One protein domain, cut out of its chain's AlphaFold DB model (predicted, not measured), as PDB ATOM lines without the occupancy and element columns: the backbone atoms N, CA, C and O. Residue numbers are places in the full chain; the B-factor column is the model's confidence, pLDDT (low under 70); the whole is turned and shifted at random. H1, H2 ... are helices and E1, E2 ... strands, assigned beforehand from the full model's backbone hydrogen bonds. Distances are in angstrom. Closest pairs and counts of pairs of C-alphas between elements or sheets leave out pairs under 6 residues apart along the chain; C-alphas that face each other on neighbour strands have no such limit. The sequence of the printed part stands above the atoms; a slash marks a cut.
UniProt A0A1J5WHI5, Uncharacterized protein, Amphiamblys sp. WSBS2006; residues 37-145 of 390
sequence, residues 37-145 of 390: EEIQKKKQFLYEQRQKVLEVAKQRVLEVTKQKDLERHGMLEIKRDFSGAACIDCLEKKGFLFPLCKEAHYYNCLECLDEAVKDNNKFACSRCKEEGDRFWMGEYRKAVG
ATOM      1  N   GLU A  37     -26.354 -20.581 -14.378       74.19
ATOM      2  CA  GLU A  37     -25.932 -19.303 -14.939       74.19
ATOM      3  C   GLU A  37     -26.981 -18.212 -14.726       74.19
ATOM      4  O   GLU A  37     -26.625 -17.103 -14.324       74.19
ATOM      5  N   GLU A  38     -28.264 -18.491 -14.972       73.56
ATOM      6  CA  GLU A  38     -29.347 -17.528 -14.742       73.56
ATOM      7  C   GLU A  38     -29.462 -17.148 -13.264       73.56
ATOM      8  O   GLU A  38     -29.522 -15.961 -12.931       73.56
ATOM      9  N   ILE A  39     -29.411 -18.128 -12.360       71.19
ATOM     10  CA  ILE A  39     -29.414 -17.916 -10.910       71.19
ATOM     11  C   ILE A  39     -28.199 -17.083 -10.500       71.19
ATOM     12  O   ILE A  39     -28.337 -16.168  -9.686       71.19
ATOM     13  N   GLN A  40     -27.013 -17.351 -11.049       74.50
ATOM     14  CA  GLN A  40     -25.804 -16.584 -10.753       74.50
ATOM     15  C   GLN A  40     -25.898 -15.148 -11.287       74.50
ATOM     16  O   GLN A  40     -25.600 -14.210 -10.546       74.50
ATOM     17  N   LYS A  41     -26.382 -14.956 -12.521       77.81
ATOM     18  CA  LYS A  41     -26.645 -13.632 -13.111       77.81
ATOM     19  C   LYS A  41     -27.666 -12.858 -12.277       77.81
ATOM     20  O   LYS A  41     -27.454 -11.685 -11.983       77.81
ATOM     21  N   LYS A  42     -28.740 -13.512 -11.826       75.06
ATOM     22  CA  LYS A  42     -29.766 -12.896 -10.975       75.06
ATOM     23  C   LYS A  42     -29.228 -12.565  -9.585       75.06
ATOM     24  O   LYS A  42     -29.481 -11.467  -9.105       75.06
ATOM     25  N   LYS A  43     -28.431 -13.440  -8.961       74.81
ATOM     26  CA  LYS A  43     -27.723 -13.138  -7.700       74.81
ATOM     27  C   LYS A  43     -26.835 -11.913  -7.846       74.81
ATOM     28  O   LYS A  43     -26.893 -11.034  -6.996       74.81
ATOM     29  N   GLN A  44     -26.065 -11.839  -8.929       79.62
ATOM     30  CA  GLN A  44     -25.209 -10.695  -9.218       79.62
ATOM     31  C   GLN A  44     -26.031  -9.414  -9.415       79.62
ATOM     32  O   GLN A  44     -25.726  -8.385  -8.820       79.62
ATOM     33  N   PHE A  45     -27.123  -9.483 -10.180       80.38
ATOM     34  CA  PHE A  45     -28.035  -8.356 -10.359       80.38
ATOM     35  C   PHE A  45     -28.642  -7.885  -9.030       80.38
ATOM     36  O   PHE A  45     -28.639  -6.688  -8.749       80.38
ATOM     37  N   LEU A  46     -29.124  -8.804  -8.186       77.12
ATOM     38  CA  LEU A  46     -29.668  -8.472  -6.866       77.12
ATOM     39  C   LEU A  46     -28.600  -7.892  -5.939       77.12
ATOM     40  O   LEU A  46     -28.873  -6.918  -5.242       77.12
ATOM     41  N   TYR A  47     -27.383  -8.435  -5.964       81.56
ATOM     42  CA  TYR A  47     -26.240  -7.888  -5.235       81.56
ATOM     43  C   TYR A  47     -25.987  -6.429  -5.641       81.56
ATOM     44  O   TYR A  47     -25.911  -5.550  -4.784       81.56
ATOM     45  N   GLU A  48     -25.952  -6.135  -6.943       84.00
ATOM     46  CA  GLU A  48     -25.763  -4.776  -7.458       84.00
ATOM     47  C   GLU A  48     -26.932  -3.837  -7.128       84.00
ATOM     48  O   GLU A  48     -26.711  -2.670  -6.798       84.00
ATOM     49  N   GLN A  49     -28.177  -4.317  -7.196       82.69
ATOM     50  CA  GLN A  49     -29.356  -3.541  -6.795       82.69
ATOM     51  C   GLN A  49     -29.306  -3.192  -5.306       82.69
ATOM     52  O   GLN A  49     -29.446  -2.023  -4.941       82.69
ATOM     53  N   ARG A  50     -29.019  -4.179  -4.449       85.12
ATOM     54  CA  ARG A  50     -28.858  -3.970  -3.005       85.12
ATOM     55  C   ARG A  50     -27.743  -2.982  -2.722       85.12
ATOM     56  O   ARG A  50     -27.942  -2.047  -1.951       85.12
ATOM     57  N   GLN A  51     -26.603  -3.133  -3.394       85.31
ATOM     58  CA  GLN A  51     -25.482  -2.212  -3.275       85.31
ATOM     59  C   GLN A  51     -25.889  -0.777  -3.639       85.31
ATOM     60  O   GLN A  51     -25.558   0.142  -2.896       85.31
ATOM     61  N   LYS A  52     -26.651  -0.564  -4.721       86.69
ATOM     62  CA  LYS A  52     -27.144   0.773  -5.112       86.69
ATOM     63  C   LYS A  52     -28.062   1.387  -4.054       86.69
ATOM     64  O   LYS A  52     -27.863   2.541  -3.680       86.69
ATOM     65  N   VAL A  53     -29.037   0.629  -3.549       86.06
ATOM     66  CA  VAL A  53     -29.978   1.110  -2.517       86.06
ATOM     67  C   VAL A  53     -29.239   1.435  -1.217       86.06
ATOM     68  O   VAL A  53     -29.424   2.504  -0.627       86.06
ATOM     69  N   LEU A  54     -28.353   0.536  -0.789       87.31
ATOM     70  CA  LEU A  54     -27.568   0.704   0.425       87.31
ATOM     71  C   LEU A  54     -26.520   1.814   0.291       87.31
ATOM     72  O   LEU A  54     -26.257   2.502   1.272       87.31
ATOM     73  N   GLU A  55     -25.958   2.069  -0.892       88.88
ATOM     74  CA  GLU A  55     -25.032   3.191  -1.094       88.88
ATOM     75  C   GLU A  55     -25.740   4.536  -0.853       88.88
ATOM     76  O   GLU A  55     -25.184   5.400  -0.181       88.88
ATOM     77  N   VAL A  56     -27.008   4.694  -1.256       87.81
ATOM     78  CA  VAL A  56     -27.803   5.900  -0.934       87.81
ATOM     79  C   VAL A  56     -28.014   6.054   0.577       87.81
ATOM     80  O   VAL A  56     -27.914   7.153   1.128       87.81
ATOM     81  N   ALA A  57     -28.315   4.965   1.287       86.88
ATOM     82  CA  ALA A  57     -28.441   4.983   2.747       86.88
ATOM     83  C   ALA A  57     -27.110   5.299   3.448       86.88
ATOM     84  O   ALA A  57     -27.068   6.104   4.378       86.88
ATOM     85  N   LYS A  58     -26.016   4.723   2.957       88.31
ATOM     86  CA  LYS A  58     -24.661   4.965   3.444       88.31
ATOM     87  C   LYS A  58     -24.247   6.421   3.260       88.31
ATOM     88  O   LYS A  58     -23.749   7.007   4.215       88.31
ATOM     89  N   GLN A  59     -24.484   7.026   2.094       87.62
ATOM     90  CA  GLN A  59     -24.151   8.437   1.869       87.62
ATOM     91  C   GLN A  59     -24.903   9.356   2.838       87.62
ATOM     92  O   GLN A  59     -24.273  10.199   3.472       87.62
ATOM     93  N   ARG A  60     -26.200   9.109   3.078       86.75
ATOM     94  CA  ARG A  60     -26.986   9.850   4.086       86.75
ATOM     95  C   ARG A  60     -26.367   9.768   5.488       86.75
ATOM     96  O   ARG A  60     -26.256  10.778   6.177       86.75
ATOM     97  N   VAL A  61     -25.928   8.581   5.913       84.88
ATOM     98  CA  VAL A  61     -25.247   8.388   7.209       84.88
ATOM     99  C   VAL A  61     -23.921   9.148   7.267       84.88
ATOM    100  O   VAL A  61     -23.618   9.801   8.268       84.88
ATOM    101  N   LEU A  62     -23.132   9.086   6.194       82.44
ATOM    102  CA  LEU A  62     -21.842   9.767   6.118       82.44
ATOM    103  C   LEU A  62     -21.999  11.291   6.140       82.44
ATOM    104  O   LEU A  62     -21.227  11.959   6.819       82.44
ATOM    105  N   GLU A  63     -22.994  11.845   5.447       84.12
ATOM    106  CA  GLU A  63     -23.300  13.282   5.456       84.12
ATOM    107  C   GLU A  63     -23.701  13.771   6.849       84.12
ATOM    108  O   GLU A  63     -23.129  14.740   7.348       84.12
ATOM    109  N   VAL A  64     -24.613  13.059   7.521       82.25
ATOM    110  CA  VAL A  64     -25.032  13.390   8.893       82.25
ATOM    111  C   VAL A  64     -23.846  13.335   9.855       82.25
ATOM    112  O   VAL A  64     -23.683  14.222  10.692       82.25
ATOM    113  N   THR A  65     -22.989  12.321   9.725       77.88
ATOM    114  CA  THR A  65     -21.812  12.173  10.592       77.88
ATOM    115  C   THR A  65     -20.800  13.295  10.349       77.88
ATOM    116  O   THR A  65     -20.298  13.877  11.308       77.88
ATOM    117  N   LYS A  66     -20.549  13.667   9.084       79.44
ATOM    118  CA  LYS A  66     -19.680  14.803   8.725       79.44
ATOM    119  C   LYS A  66     -20.197  16.121   9.295       79.44
ATOM    120  O   LYS A  66     -19.412  16.878   9.856       79.44
ATOM    121  N   GLN A  67     -21.501  16.381   9.181       77.50
ATOM    122  CA  GLN A  67     -22.118  17.600   9.706       77.50
ATOM    123  C   GLN A  67     -21.962  17.693  11.232       77.50
ATOM    124  O   GLN A  67     -21.519  18.719  11.746       77.50
ATOM    125  N   LYS A  68     -22.235  16.597  11.953       75.94
ATOM    126  CA  LYS A  68     -22.035  16.520  13.409       75.94
ATOM    127  C   LYS A  68     -20.576  16.739  13.815       75.94
ATOM    128  O   LYS A  68     -20.315  17.406  14.814       75.94
ATOM    129  N   ASP A  69     -19.628  16.172  13.071       71.69
ATOM    130  CA  ASP A  69     -18.197  16.346  13.342       71.69
ATOM    131  C   ASP A  69     -17.764  17.809  13.120       71.69
ATOM    132  O   ASP A  69     -17.021  18.356  13.939       71.69
ATOM    133  N   LEU A  70     -18.279  18.469  12.073       69.62
ATOM    134  CA  LEU A  70     -18.017  19.883  11.782       69.62
ATOM    135  C   LEU A  70     -18.531  20.803  12.904       69.62
ATOM    136  O   LEU A  70     -17.832  21.732  13.313       69.62
ATOM    137  N   GLU A  71     -19.722  20.514  13.431       73.38
ATOM    138  CA  GLU A  71     -20.333  21.232  14.558       73.38
ATOM    139  C   GLU A  71     -19.574  21.018  15.878       73.38
ATOM    140  O   GLU A  71     -19.481  21.936  16.691       73.38
ATOM    141  N   ARG A  72     -19.004  19.824  16.099       68.25
ATOM    142  CA  ARG A  72     -18.266  19.486  17.330       68.25
ATOM    143  C   ARG A  72     -16.835  20.007  17.360       68.25
ATOM    144  O   ARG A  72     -16.338  20.313  18.442       68.25
ATOM    145  N   HIS A  73     -16.164  20.065  16.212       62.88
ATOM    146  CA  HIS A  73     -14.726  20.340  16.152       62.88
ATOM    147  C   HIS A  73     -14.354  21.677  15.496       62.88
ATOM    148  O   HIS A  73     -13.230  22.122  15.707       62.88
ATOM    149  N   GLY A  74     -15.279  22.342  14.786       58.53
ATOM    150  CA  GLY A  74     -15.078  23.637  14.123       58.53
ATOM    151  C   GLY A  74     -14.072  23.599  12.960       58.53
ATOM    152  O   GLY A  74     -12.931  23.217  13.161       58.53
ATOM    153  N   MET A  75     -14.485  24.018  11.749       49.97
ATOM    154  CA  MET A  75     -13.688  24.314  10.522       49.97
ATOM    155  C   MET A  75     -12.501  23.390  10.135       49.97
ATOM    156  O   MET A  75     -11.754  23.705   9.213       49.97
ATOM    157  N   LEU A  76     -12.323  22.236  10.771       50.28
ATOM    158  CA  LEU A  76     -11.391  21.188  10.373       50.28
ATOM    159  C   LEU A  76     -12.212  20.077   9.730       50.28
ATOM    160  O   LEU A  76     -12.841  19.271  10.416       50.28
ATOM    161  N   GLU A  77     -12.217  20.049   8.397       46.94
ATOM    162  CA  GLU A  77     -12.701  18.903   7.630       46.94
ATOM    163  C   GLU A  77     -11.838  17.678   7.969       46.94
ATOM    164  O   GLU A  77     -10.827  17.402   7.322       46.94
ATOM    165  N   ILE A  78     -12.228  16.902   8.979       49.62
ATOM    166  CA  ILE A  78     -11.692  15.553   9.142       49.62
ATOM    167  C   ILE A  78     -12.355  14.708   8.053       49.62
ATOM    168  O   ILE A  78     -13.429  14.133   8.243       49.62
ATOM    169  N   LYS A  79     -11.724  14.637   6.877       45.78
ATOM    170  CA  LYS A  79     -12.011  13.582   5.901       45.78
ATOM    171  C   LYS A  79     -11.701  12.251   6.580       45.78
ATOM    172  O   LYS A  79     -10.558  11.807   6.590       45.78
ATOM    173  N   ARG A  80     -12.715  11.611   7.165       52.12
ATOM    174  CA  ARG A  80     -12.637  10.188   7.499       52.12
ATOM    175  C   ARG A  80     -12.539   9.443   6.169       52.12
ATOM    176  O   ARG A  80     -13.542   9.246   5.485       52.12
ATOM    177  N   ASP A  81     -11.316   9.150   5.749       47.62
ATOM    178  CA  ASP A  81     -11.064   8.329   4.579       47.62
ATOM    179  C   ASP A  81     -11.293   6.865   4.969       47.62
ATOM    180  O   ASP A  81     -10.497   6.245   5.672       47.62
ATOM    181  N   PHE A  82     -12.446   6.332   4.572       54.81
ATOM    182  CA  PHE A  82     -12.835   4.951   4.852       54.81
ATOM    183  C   PHE A  82     -12.239   3.957   3.844       54.81
ATOM    184  O   PHE A  82     -12.563   2.773   3.907       54.81
ATOM    185  N   SER A  83     -11.352   4.401   2.944       51.62
ATOM    186  CA  SER A  83     -10.661   3.550   1.964       51.62
ATOM    187  C   SER A  83      -9.832   2.414   2.591       51.62
ATOM    188  O   SER A  83      -9.473   1.458   1.903       51.62
ATOM    189  N   GLY A  84      -9.560   2.480   3.902       55.53
ATOM    190  CA  GLY A  84      -8.883   1.438   4.681       55.53
ATOM    191  C   GLY A  84      -9.777   0.592   5.596       55.53
ATOM    192  O   GLY A  84      -9.243  -0.277   6.284       55.53
ATOM    193  N   ALA A  85     -11.091   0.831   5.645       68.88
ATOM    194  CA  ALA A  85     -11.989   0.061   6.504       68.88
ATOM    195  C   ALA A  85     -12.089  -1.395   6.015       68.88
ATOM    196  O   ALA A  85     -12.164  -1.656   4.815       68.88
ATOM    197  N   ALA A  86     -12.074  -2.342   6.953       82.88
ATOM    198  CA  ALA A  86     -12.365  -3.749   6.695       82.88
ATOM    199  C   ALA A  86     -13.774  -4.073   7.194       82.88
ATOM    200  O   ALA A  86     -14.308  -3.386   8.071       82.88
ATOM    201  N   CYS A  87     -14.367  -5.129   6.645       86.38
ATOM    202  CA  CYS A  87     -15.571  -5.704   7.223       86.38
ATOM    203  C   CYS A  87     -15.270  -6.167   8.653       86.38
ATOM    204  O   CYS A  87     -14.272  -6.850   8.867       86.38
ATOM    205  N   ILE A  88     -16.119  -5.834   9.625       85.12
ATOM    206  CA  ILE A  88     -15.885  -6.248  11.019       85.12
ATOM    207  C   ILE A  88     -16.001  -7.769  11.205       85.12
ATOM    208  O   ILE A  88     -15.281  -8.321  12.029       85.12
ATOM    209  N   ASP A  89     -16.845  -8.437  10.411       82.50
ATOM    210  CA  ASP A  89     -17.088  -9.879  10.551       82.50
ATOM    211  C   ASP A  89     -16.040 -10.747   9.846       82.50
ATOM    212  O   ASP A  89     -15.416 -11.588  10.486       82.50
ATOM    213  N   CYS A  90     -15.803 -10.546   8.544       87.50
ATOM    214  CA  CYS A  90     -14.802 -11.342   7.822       87.50
ATOM    215  C   CYS A  90     -13.378 -10.778   7.915       87.50
ATOM    216  O   CYS A  90     -12.441 -11.432   7.474       87.50
ATOM    217  N   LEU A  91     -13.192  -9.572   8.469       85.06
ATOM    218  CA  LEU A  91     -11.899  -8.874   8.562       85.06
ATOM    219  C   LEU A  91     -11.224  -8.599   7.203       85.06
ATOM    220  O   LEU A  91     -10.078  -8.151   7.150       85.06
ATOM    221  N   GLU A  92     -11.945  -8.798   6.098       83.44
ATOM    222  CA  GLU A  92     -11.453  -8.568   4.745       83.44
ATOM    223  C   GLU A  92     -11.758  -7.148   4.255       83.44
ATOM    224  O   GLU A  92     -12.773  -6.527   4.595       83.44
ATOM    225  N   LYS A  93     -10.880  -6.640   3.382       82.19
ATOM    226  CA  LYS A  93     -11.146  -5.428   2.603       82.19
ATOM    227  C   LYS A  93     -12.051  -5.793   1.434       82.19
ATOM    228  O   LYS A  93     -11.662  -6.567   0.564       82.19
ATOM    229  N   LYS A  94     -13.246  -5.213   1.406       82.62
ATOM    230  CA  LYS A  94     -14.256  -5.462   0.371       82.62
ATOM    231  C   LYS A  94     -14.555  -4.168  -0.374       82.62
ATOM    232  O   LYS A  94     -14.455  -3.084   0.197       82.62
ATOM    233  N   GLY A  95     -14.936  -4.282  -1.646       77.62
ATOM    234  CA  GLY A  95     -15.241  -3.119  -2.492       77.62
ATOM    235  C   GLY A  95     -16.429  -2.294  -1.987       77.62
ATOM    236  O   GLY A  95     -16.478  -1.085  -2.204       77.62
ATOM    237  N   PHE A  96     -17.358  -2.924  -1.265       85.38
ATOM    238  CA  PHE A  96     -18.492  -2.261  -0.636       85.38
ATOM    239  C   PHE A  96     -18.591  -2.620   0.847       85.38
ATOM    240  O   PHE A  96     -18.584  -3.793   1.220       85.38
ATOM    241  N   LEU A  97     -18.724  -1.584   1.674       87.81
ATOM    242  CA  LEU A  97     -18.922  -1.662   3.115       87.81
ATOM    243  C   LEU A  97     -20.076  -0.745   3.522       87.81
ATOM    244  O   LEU A  97     -20.121   0.416   3.099       87.81
ATOM    245  N   PHE A  98     -20.978  -1.258   4.356       88.06
ATOM    246  CA  PHE A  98     -22.184  -0.576   4.809       88.06
ATOM    247  C   PHE A  98     -22.200  -0.414   6.341       88.06
ATOM    248  O   PHE A  98     -21.878  -1.372   7.048       88.06
ATOM    249  N   PRO A  99     -22.541   0.778   6.874       88.44
ATOM    250  CA  PRO A  99     -22.503   1.047   8.309       88.44
ATOM    251  C   PRO A  99     -23.596   0.299   9.080       88.44
ATOM    252  O   PRO A  99     -24.773   0.341   8.721       88.44
ATOM    253  N   LEU A 100     -23.228  -0.311  10.210       85.44
ATOM    254  CA  LEU A 100     -24.171  -1.036  11.070       85.44
ATOM    255  C   LEU A 100     -25.129  -0.121  11.854       85.44
ATOM    256  O   LEU A 100     -26.189  -0.570  12.287       85.44
ATOM    257  N   CYS A 101     -24.782   1.154  12.046       84.69
ATOM    258  CA  CYS A 101     -25.600   2.134  12.768       84.69
ATOM    259  C   CYS A 101     -25.476   3.539  12.164       84.69
ATOM    260  O   CYS A 101     -24.552   3.816  11.398       84.69
ATOM    261  N   LYS A 102     -26.368   4.455  12.565       84.31
ATOM    262  CA  LYS A 102     -26.385   5.851  12.084       84.31
ATOM    263  C   LYS A 102     -25.155   6.680  12.464       84.31
ATOM    264  O   LYS A 102     -24.913   7.707  11.846       84.31
ATOM    265  N   GLU A 103     -24.387   6.239  13.457       81.56
ATOM    266  CA  GLU A 103     -23.114   6.864  13.854       81.56
ATOM    267  C   GLU A 103     -21.901   6.219  13.154       81.56
ATOM    268  O   GLU A 103     -20.757   6.592  13.411       81.56
ATOM    269  N   ALA A 104     -22.144   5.229  12.286       81.25
ATOM    270  CA  ALA A 104     -21.145   4.560  11.460       81.25
ATOM    271  C   ALA A 104     -19.931   4.010  12.239       81.25
ATOM    272  O   ALA A 104     -18.781   4.135  11.823       81.25
ATOM    273  N   HIS A 105     -20.183   3.396  13.400       83.12
ATOM    274  CA  HIS A 105     -19.130   2.852  14.263       83.12
ATOM    275  C   HIS A 105     -18.401   1.639  13.670       83.12
ATOM    276  O   HIS A 105     -17.204   1.478  13.897       83.12
ATOM    277  N   TYR A 106     -19.134   0.787  12.953       83.75
ATOM    278  CA  TYR A 106     -18.646  -0.442  12.332       83.75
ATOM    279  C   TYR A 106     -19.311  -0.625  10.974       83.75
ATOM    280  O   TYR A 106     -20.404  -0.098  10.746       83.75
ATOM    281  N   TYR A 107     -18.659  -1.393  10.104       86.38
ATOM    282  CA  TYR A 107     -19.122  -1.644   8.750       86.38
ATOM    283  C   TYR A 107     -19.034  -3.123   8.400       86.38
ATOM    284  O   TYR A 107     -18.061  -3.791   8.755       86.38
ATOM    285  N   ASN A 108     -20.004  -3.583   7.615       87.69
ATOM    286  CA  ASN A 108     -20.030  -4.931   7.065       87.69
ATOM    287  C   ASN A 108     -20.011  -4.887   5.546       87.69
ATOM    288  O   ASN A 108     -20.579  -3.981   4.933       87.69
ATOM    289  N   CYS A 109     -19.393  -5.889   4.931       88.62
ATOM    290  CA  CYS A 109     -19.577  -6.125   3.509       88.62
ATOM    291  C   CYS A 109     -20.950  -6.731   3.230       88.62
ATOM    292  O   CYS A 109     -21.564  -7.327   4.115       88.62
ATOM    293  N   LEU A 110     -21.410  -6.595   1.988       85.69
ATOM    294  CA  LEU A 110     -22.731  -7.076   1.590       85.69
ATOM    295  C   LEU A 110     -22.876  -8.599   1.762       85.69
ATOM    296  O   LEU A 110     -23.927  -9.051   2.184       85.69
ATOM    297  N   GLU A 111     -21.803  -9.368   1.548       85.25
ATOM    298  CA  GLU A 111     -21.782 -10.830   1.743       85.25
ATOM    299  C   GLU A 111     -22.103 -11.217   3.197       85.25
ATOM    300  O   GLU A 111     -23.042 -11.969   3.441       85.25
ATOM    301  N   CYS A 112     -21.398 -10.638   4.175       85.75
ATOM    302  CA  CYS A 112     -21.668 -10.895   5.594       85.75
ATOM    303  C   CYS A 112     -23.049 -10.383   6.036       85.75
ATOM    304  O   CYS A 112     -23.644 -10.952   6.945       85.75
ATOM    305  N   LEU A 113     -23.580  -9.324   5.410       83.19
ATOM    306  CA  LEU A 113     -24.955  -8.874   5.665       83.19
ATOM    307  C   LEU A 113     -25.993  -9.858   5.106       83.19
ATOM    308  O   LEU A 113     -26.977 -10.142   5.784       83.19
ATOM    309  N   ASP A 114     -25.763 -10.399   3.908       79.00
ATOM    310  CA  ASP A 114     -26.608 -11.426   3.292       79.00
ATOM    311  C   ASP A 114     -26.634 -12.716   4.135       79.00
ATOM    312  O   ASP A 114     -27.682 -13.348   4.268       79.00
ATOM    313  N   GLU A 115     -25.497 -13.113   4.714       77.06
ATOM    314  CA  GLU A 115     -25.395 -14.261   5.629       77.06
ATOM    315  C   GLU A 115     -26.114 -14.007   6.960       77.06
ATOM    316  O   GLU A 115     -26.896 -14.847   7.404       77.06
ATOM    317  N   ALA A 116     -25.946 -12.814   7.542       75.38
ATOM    318  CA  ALA A 116     -26.610 -12.406   8.784       75.38
ATOM    319  C   ALA A 116     -28.121 -12.655   8.776       75.38
ATOM    320  O   ALA A 116     -28.707 -13.106   9.762       75.38
ATOM    321  N   VAL A 117     -28.757 -12.301   7.656       71.94
ATOM    322  CA  VAL A 117     -30.209 -12.369   7.494       71.94
ATOM    323  C   VAL A 117     -30.674 -13.817   7.384       71.94
ATOM    324  O   VAL A 117     -31.693 -14.159   7.982       71.94
ATOM    325  N   LYS A 118     -29.912 -14.681   6.700       67.94
ATOM    326  CA  LYS A 118     -30.233 -16.113   6.562       67.94
ATOM    327  C   LYS A 118     -30.211 -16.841   7.900       67.94
ATOM    328  O   LYS A 118     -31.120 -17.614   8.184       67.94
ATOM    329  N   ASP A 119     -29.231 -16.534   8.744       62.97
ATOM    330  CA  ASP A 119     -29.066 -17.190  10.046       62.97
ATOM    331  C   ASP A 119     -29.951 -16.574  11.143       62.97
ATOM    332  O   ASP A 119     -29.816 -16.893  12.326       62.97
ATOM    333  N   ASN A 120     -30.855 -15.654  10.769       61.78
ATOM    334  CA  ASN A 120     -31.673 -14.855  11.686       61.78
ATOM    335  C   ASN A 120     -30.820 -14.139  12.758       61.78
ATOM    336  O   ASN A 120     -31.287 -13.814  13.860       61.78
ATOM    337  N   ASN A 121     -29.544 -13.911  12.435       61.75
ATOM    338  CA  ASN A 121     -28.522 -13.453  13.349       61.75
ATOM    339  C   ASN A 121     -28.535 -11.922  13.365       61.75
ATOM    340  O   ASN A 121     -28.275 -11.239  12.374       61.75
ATOM    341  N   LYS A 122     -28.920 -11.349  14.505       63.75
ATOM    342  CA  LYS A 122     -29.161  -9.907  14.624       63.75
ATOM    343  C   LYS A 122     -27.857  -9.201  14.979       63.75
ATOM    344  O   LYS A 122     -27.591  -8.963  16.155       63.75
ATOM    345  N   PHE A 123     -27.066  -8.822  13.975       67.44
ATOM    346  CA  PHE A 123     -25.908  -7.956  14.206       67.44
ATOM    347  C   PHE A 123     -26.347  -6.620  14.814       67.44
ATOM    348  O   PHE A 123     -27.210  -5.921  14.272       67.44
ATOM    349  N   ALA A 124     -25.740  -6.262  15.943       70.75
ATOM    350  CA  ALA A 124     -25.944  -4.992  16.621       70.75
ATOM    351  C   ALA A 124     -24.603  -4.272  16.771       70.75
ATOM    352  O   ALA A 124     -23.573  -4.878  17.065       70.75
ATOM    353  N   CYS A 125     -24.612  -2.952  16.597       76.81
ATOM    354  CA  CYS A 125     -23.429  -2.145  16.851       76.81
ATOM    355  C   CYS A 125     -23.098  -2.160  18.354       76.81
ATOM    356  O   CYS A 125     -23.794  -1.525  19.143       76.81
ATOM    357  N   SER A 126     -21.988  -2.797  18.743       76.00
ATOM    358  CA  SER A 126     -21.567  -2.940  20.151       76.00
ATOM    359  C   SER A 126     -21.300  -1.615  20.883       76.00
ATOM    360  O   SER A 126     -21.263  -1.577  22.111       76.00
ATOM    361  N   ARG A 127     -21.127  -0.512  20.142       75.81
ATOM    362  CA  ARG A 127     -20.958   0.843  20.692       75.81
ATOM    363  C   ARG A 127     -22.273   1.580  20.968       75.81
ATOM    364  O   ARG A 127     -22.256   2.577  21.681       75.81
ATOM    365  N   CYS A 128     -23.394   1.117  20.418       76.25
ATOM    366  CA  CYS A 128     -24.716   1.692  20.659       76.25
ATOM    367  C   CYS A 128     -25.400   0.845  21.747       76.25
ATOM    368  O   CYS A 128     -25.694  -0.322  21.504       76.25
ATOM    369  N   LYS A 129     -25.597   1.379  22.963       57.38
ATOM    370  CA  LYS A 129     -26.248   0.635  24.061       57.38
ATOM    371  C   LYS A 129     -27.782   0.695  23.972       57.38
ATOM    372  O   LYS A 129     -28.342   1.763  23.761       57.38
ATOM    373  N   GLU A 130     -28.388  -0.477  24.178       52.56
ATOM    374  CA  GLU A 130     -29.792  -0.845  24.479       52.56
ATOM    375  C   GLU A 130     -30.979  -0.293  23.672       52.56
ATOM    376  O   GLU A 130     -32.035  -0.921  23.703       52.56
ATOM    377  N   GLU A 131     -30.839   0.728  22.835       49.25
ATOM    378  CA  GLU A 131     -31.847   0.999  21.803       49.25
ATOM    379  C   GLU A 131     -31.381   0.398  20.489       49.25
ATOM    380  O   GLU A 131     -30.444   0.873  19.850       49.25
ATOM    381  N   GLY A 132     -32.013  -0.720  20.133       53.44
ATOM    382  CA  GLY A 132     -31.698  -1.517  18.962       53.44
ATOM    383  C   GLY A 132     -31.841  -0.727  17.673       53.44
ATOM    384  O   GLY A 132     -32.854  -0.843  16.978       53.44
ATOM    385  N   ASP A 133     -30.793   0.000  17.304       55.25
ATOM    386  CA  ASP A 133     -30.671   0.585  15.983       55.25
ATOM    387  C   ASP A 133     -30.316  -0.558  15.029       55.25
ATOM    388  O   ASP A 133     -29.195  -0.738  14.562       55.25
ATOM    389  N   ARG A 134     -31.349  -1.349  14.725       70.25
ATOM    390  CA  ARG A 134     -31.478  -2.231  13.563       70.25
ATOM    391  C   ARG A 134     -31.565  -1.383  12.291       70.25
ATOM    392  O   ARG A 134     -32.338  -1.686  11.388       70.25
ATOM    393  N   PHE A 135     -30.809  -0.287  12.255       81.75
ATOM    394  CA  PHE A 135     -30.752   0.664  11.167       81.75
ATOM    395  C   PHE A 135     -30.364  -0.068   9.897       81.75
ATOM    396  O   PHE A 135     -31.091  -0.004   8.909       81.75
ATOM    397  N   TRP A 136     -29.272  -0.837   9.967       82.19
ATOM    398  CA  TRP A 136     -28.810  -1.589   8.815       82.19
ATOM    399  C   TRP A 136     -29.857  -2.592   8.349       82.19
ATOM    400  O   TRP A 136     -30.110  -2.645   7.158       82.19
ATOM    401  N   MET A 137     -30.540  -3.301   9.255       77.69
ATOM    402  CA  MET A 137     -31.603  -4.231   8.862       77.69
ATOM    403  C   MET A 137     -32.784  -3.512   8.213       77.69
ATOM    404  O   MET A 137     -33.366  -4.029   7.269       77.69
ATOM    405  N   GLY A 138     -33.153  -2.328   8.704       79.62
ATOM    406  CA  GLY A 138     -34.218  -1.523   8.113       79.62
ATOM    407  C   GLY A 138     -33.877  -1.073   6.693       79.62
ATOM    408  O   GLY A 138     -34.706  -1.207   5.797       79.62
ATOM    409  N   GLU A 139     -32.660  -0.576   6.470       85.25
ATOM    410  CA  GLU A 139     -32.206  -0.173   5.133       85.25
ATOM    411  C   GLU A 139     -31.942  -1.381   4.220       85.25
ATOM    412  O   GLU A 139     -32.241  -1.325   3.031       85.25
ATOM    413  N   TYR A 140     -31.468  -2.494   4.777       80.94
ATOM    414  CA  TYR A 140     -31.245  -3.746   4.059       80.94
ATOM    415  C   TYR A 140     -32.565  -4.385   3.616       80.94
ATOM    416  O   TYR A 140     -32.709  -4.712   2.447       80.94
ATOM    417  N   ARG A 141     -33.593  -4.456   4.471       78.88
ATOM    418  CA  ARG A 141     -34.931  -4.934   4.062       78.88
ATOM    419  C   ARG A 141     -35.546  -4.089   2.955       78.88
ATOM    420  O   ARG A 141     -36.134  -4.631   2.025       78.88
ATOM    421  N   LYS A 142     -35.370  -2.763   3.006       79.75
ATOM    422  CA  LYS A 142     -35.787  -1.874   1.906       79.75
ATOM    423  C   LYS A 142     -35.059  -2.193   0.598       79.75
ATOM    424  O   LYS A 142     -35.611  -1.944  -0.465       79.75
ATOM    425  N   ALA A 143     -33.838  -2.722   0.678       75.88
ATOM    426  CA  ALA A 143     -33.038  -3.126  -0.470       75.88
ATOM    427  C   ALA A 143     -33.388  -4.528  -1.007       75.88
ATOM    428  O   ALA A 143     -33.108  -4.801  -2.170       75.88
ATOM    429  N   VAL A 144     -33.985  -5.401  -0.188       68.31
ATOM    430  CA  VAL A 144     -34.377  -6.776  -0.559       68.31
ATOM    431  C   VAL A 144     -35.822  -6.854  -1.075       68.31
ATOM    432  O   VAL A 144     -36.134  -7.719  -1.883       68.31
ATOM    433  N   GLY A 145     -36.707  -5.935  -0.669       60.72
ATOM    434  CA  GLY A 145     -38.142  -6.052  -0.955       60.72
ATOM    435  C   GLY A 145     -38.786  -7.221  -0.191       60.72
ATOM    436  O   GLY A 145     -38.108  -8.125   0.286       60.72
TER     437      GLY A 145
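This is residues 37 to 145 of the 390 residues of an uncharacterized protein of Amphiamblys sp. WSBS2006 (UniProt A0A1J5WHI5). One very long helix, H1, makes the long axis, and a small body of loops, the short strand hairpin E1 and E2 and the short helices H2 and H3 gathers beside its middle stretch. Both ends of H1 stick out from this body, at residues 37 to 45 and 71 to 76, of which 71 to 73 belong to H1, and residues 74 to 96 fold back from the far end of H1 to the strands. The printed part has 109 residues, with three named helices and two named strands in the order H1, E1, E2, H2, H3; the two-strand sheet is antiparallel, and the class is mostly helix. The whole is compact, with a radius of gyration of the C-alphas of 14.9 A, but elongated, spanning 53 by 28 by 26 A.

H1 is residues 37 to 73, from C-alpha 37 at (-25.932, -19.303, -14.939) to C-alpha 73 at (-14.726, 20.340, 16.152), 51.6 A. E1 is residues 97 to 99, beginning with C-alpha 97 at (-18.922, -1.662, 3.115), and E2 is residues 107 to 109. H2, residues 110 to 118, measures 12.8 A. H3, residues 135 to 144, measures 14.4 A and ends at C-alpha 144 at (-34.377, -6.776, -0.559).

H1 touches H3 with residues 49 to 57 alone, at a shallow tilt of 32 degrees, opposite ways; their closest C-alphas, of Arg 50 and Ala 143, are 5.0 A apart. The closest C-alphas of H1 and E1, of Lys 58 and Phe 98, are 6.2 A apart, while H1 and E2 are apart. E1 and E2 form a hairpin, antiparallel at 143 degrees, with N 98 and O 108 at 2.8 A and N 108 and O 98 at 3.0 A, within hydrogen-bond range. H1 and H2 are close but not clearly touching, about perpendicular at 74 degrees, with their closest C-alphas, of Gln 51 and Leu 110, 7.4 A apart. H2 and H3 are near each other, with 10 pairs of C-alphas within 10 A. The closest C-alphas of E1 and H3, of Pro 99 and Trp 136, are 6.9 A apart. In H1 and H3 every O i to N i+4 pair is within hydrogen-bond range; in H2, 4 of 5 are.

The two C-alphas farthest apart, of Glu 37 and Gly 74, are 53.0 A apart. The printed part has no cut. The links from H1 to E1 and from H2 to H3 are long, with 23 and 16 residues. The mean pLDDT of the printed part is 75.3; 28 residues are under 70, among them residues 72 to 85, 118 to 123 and 129 to 133.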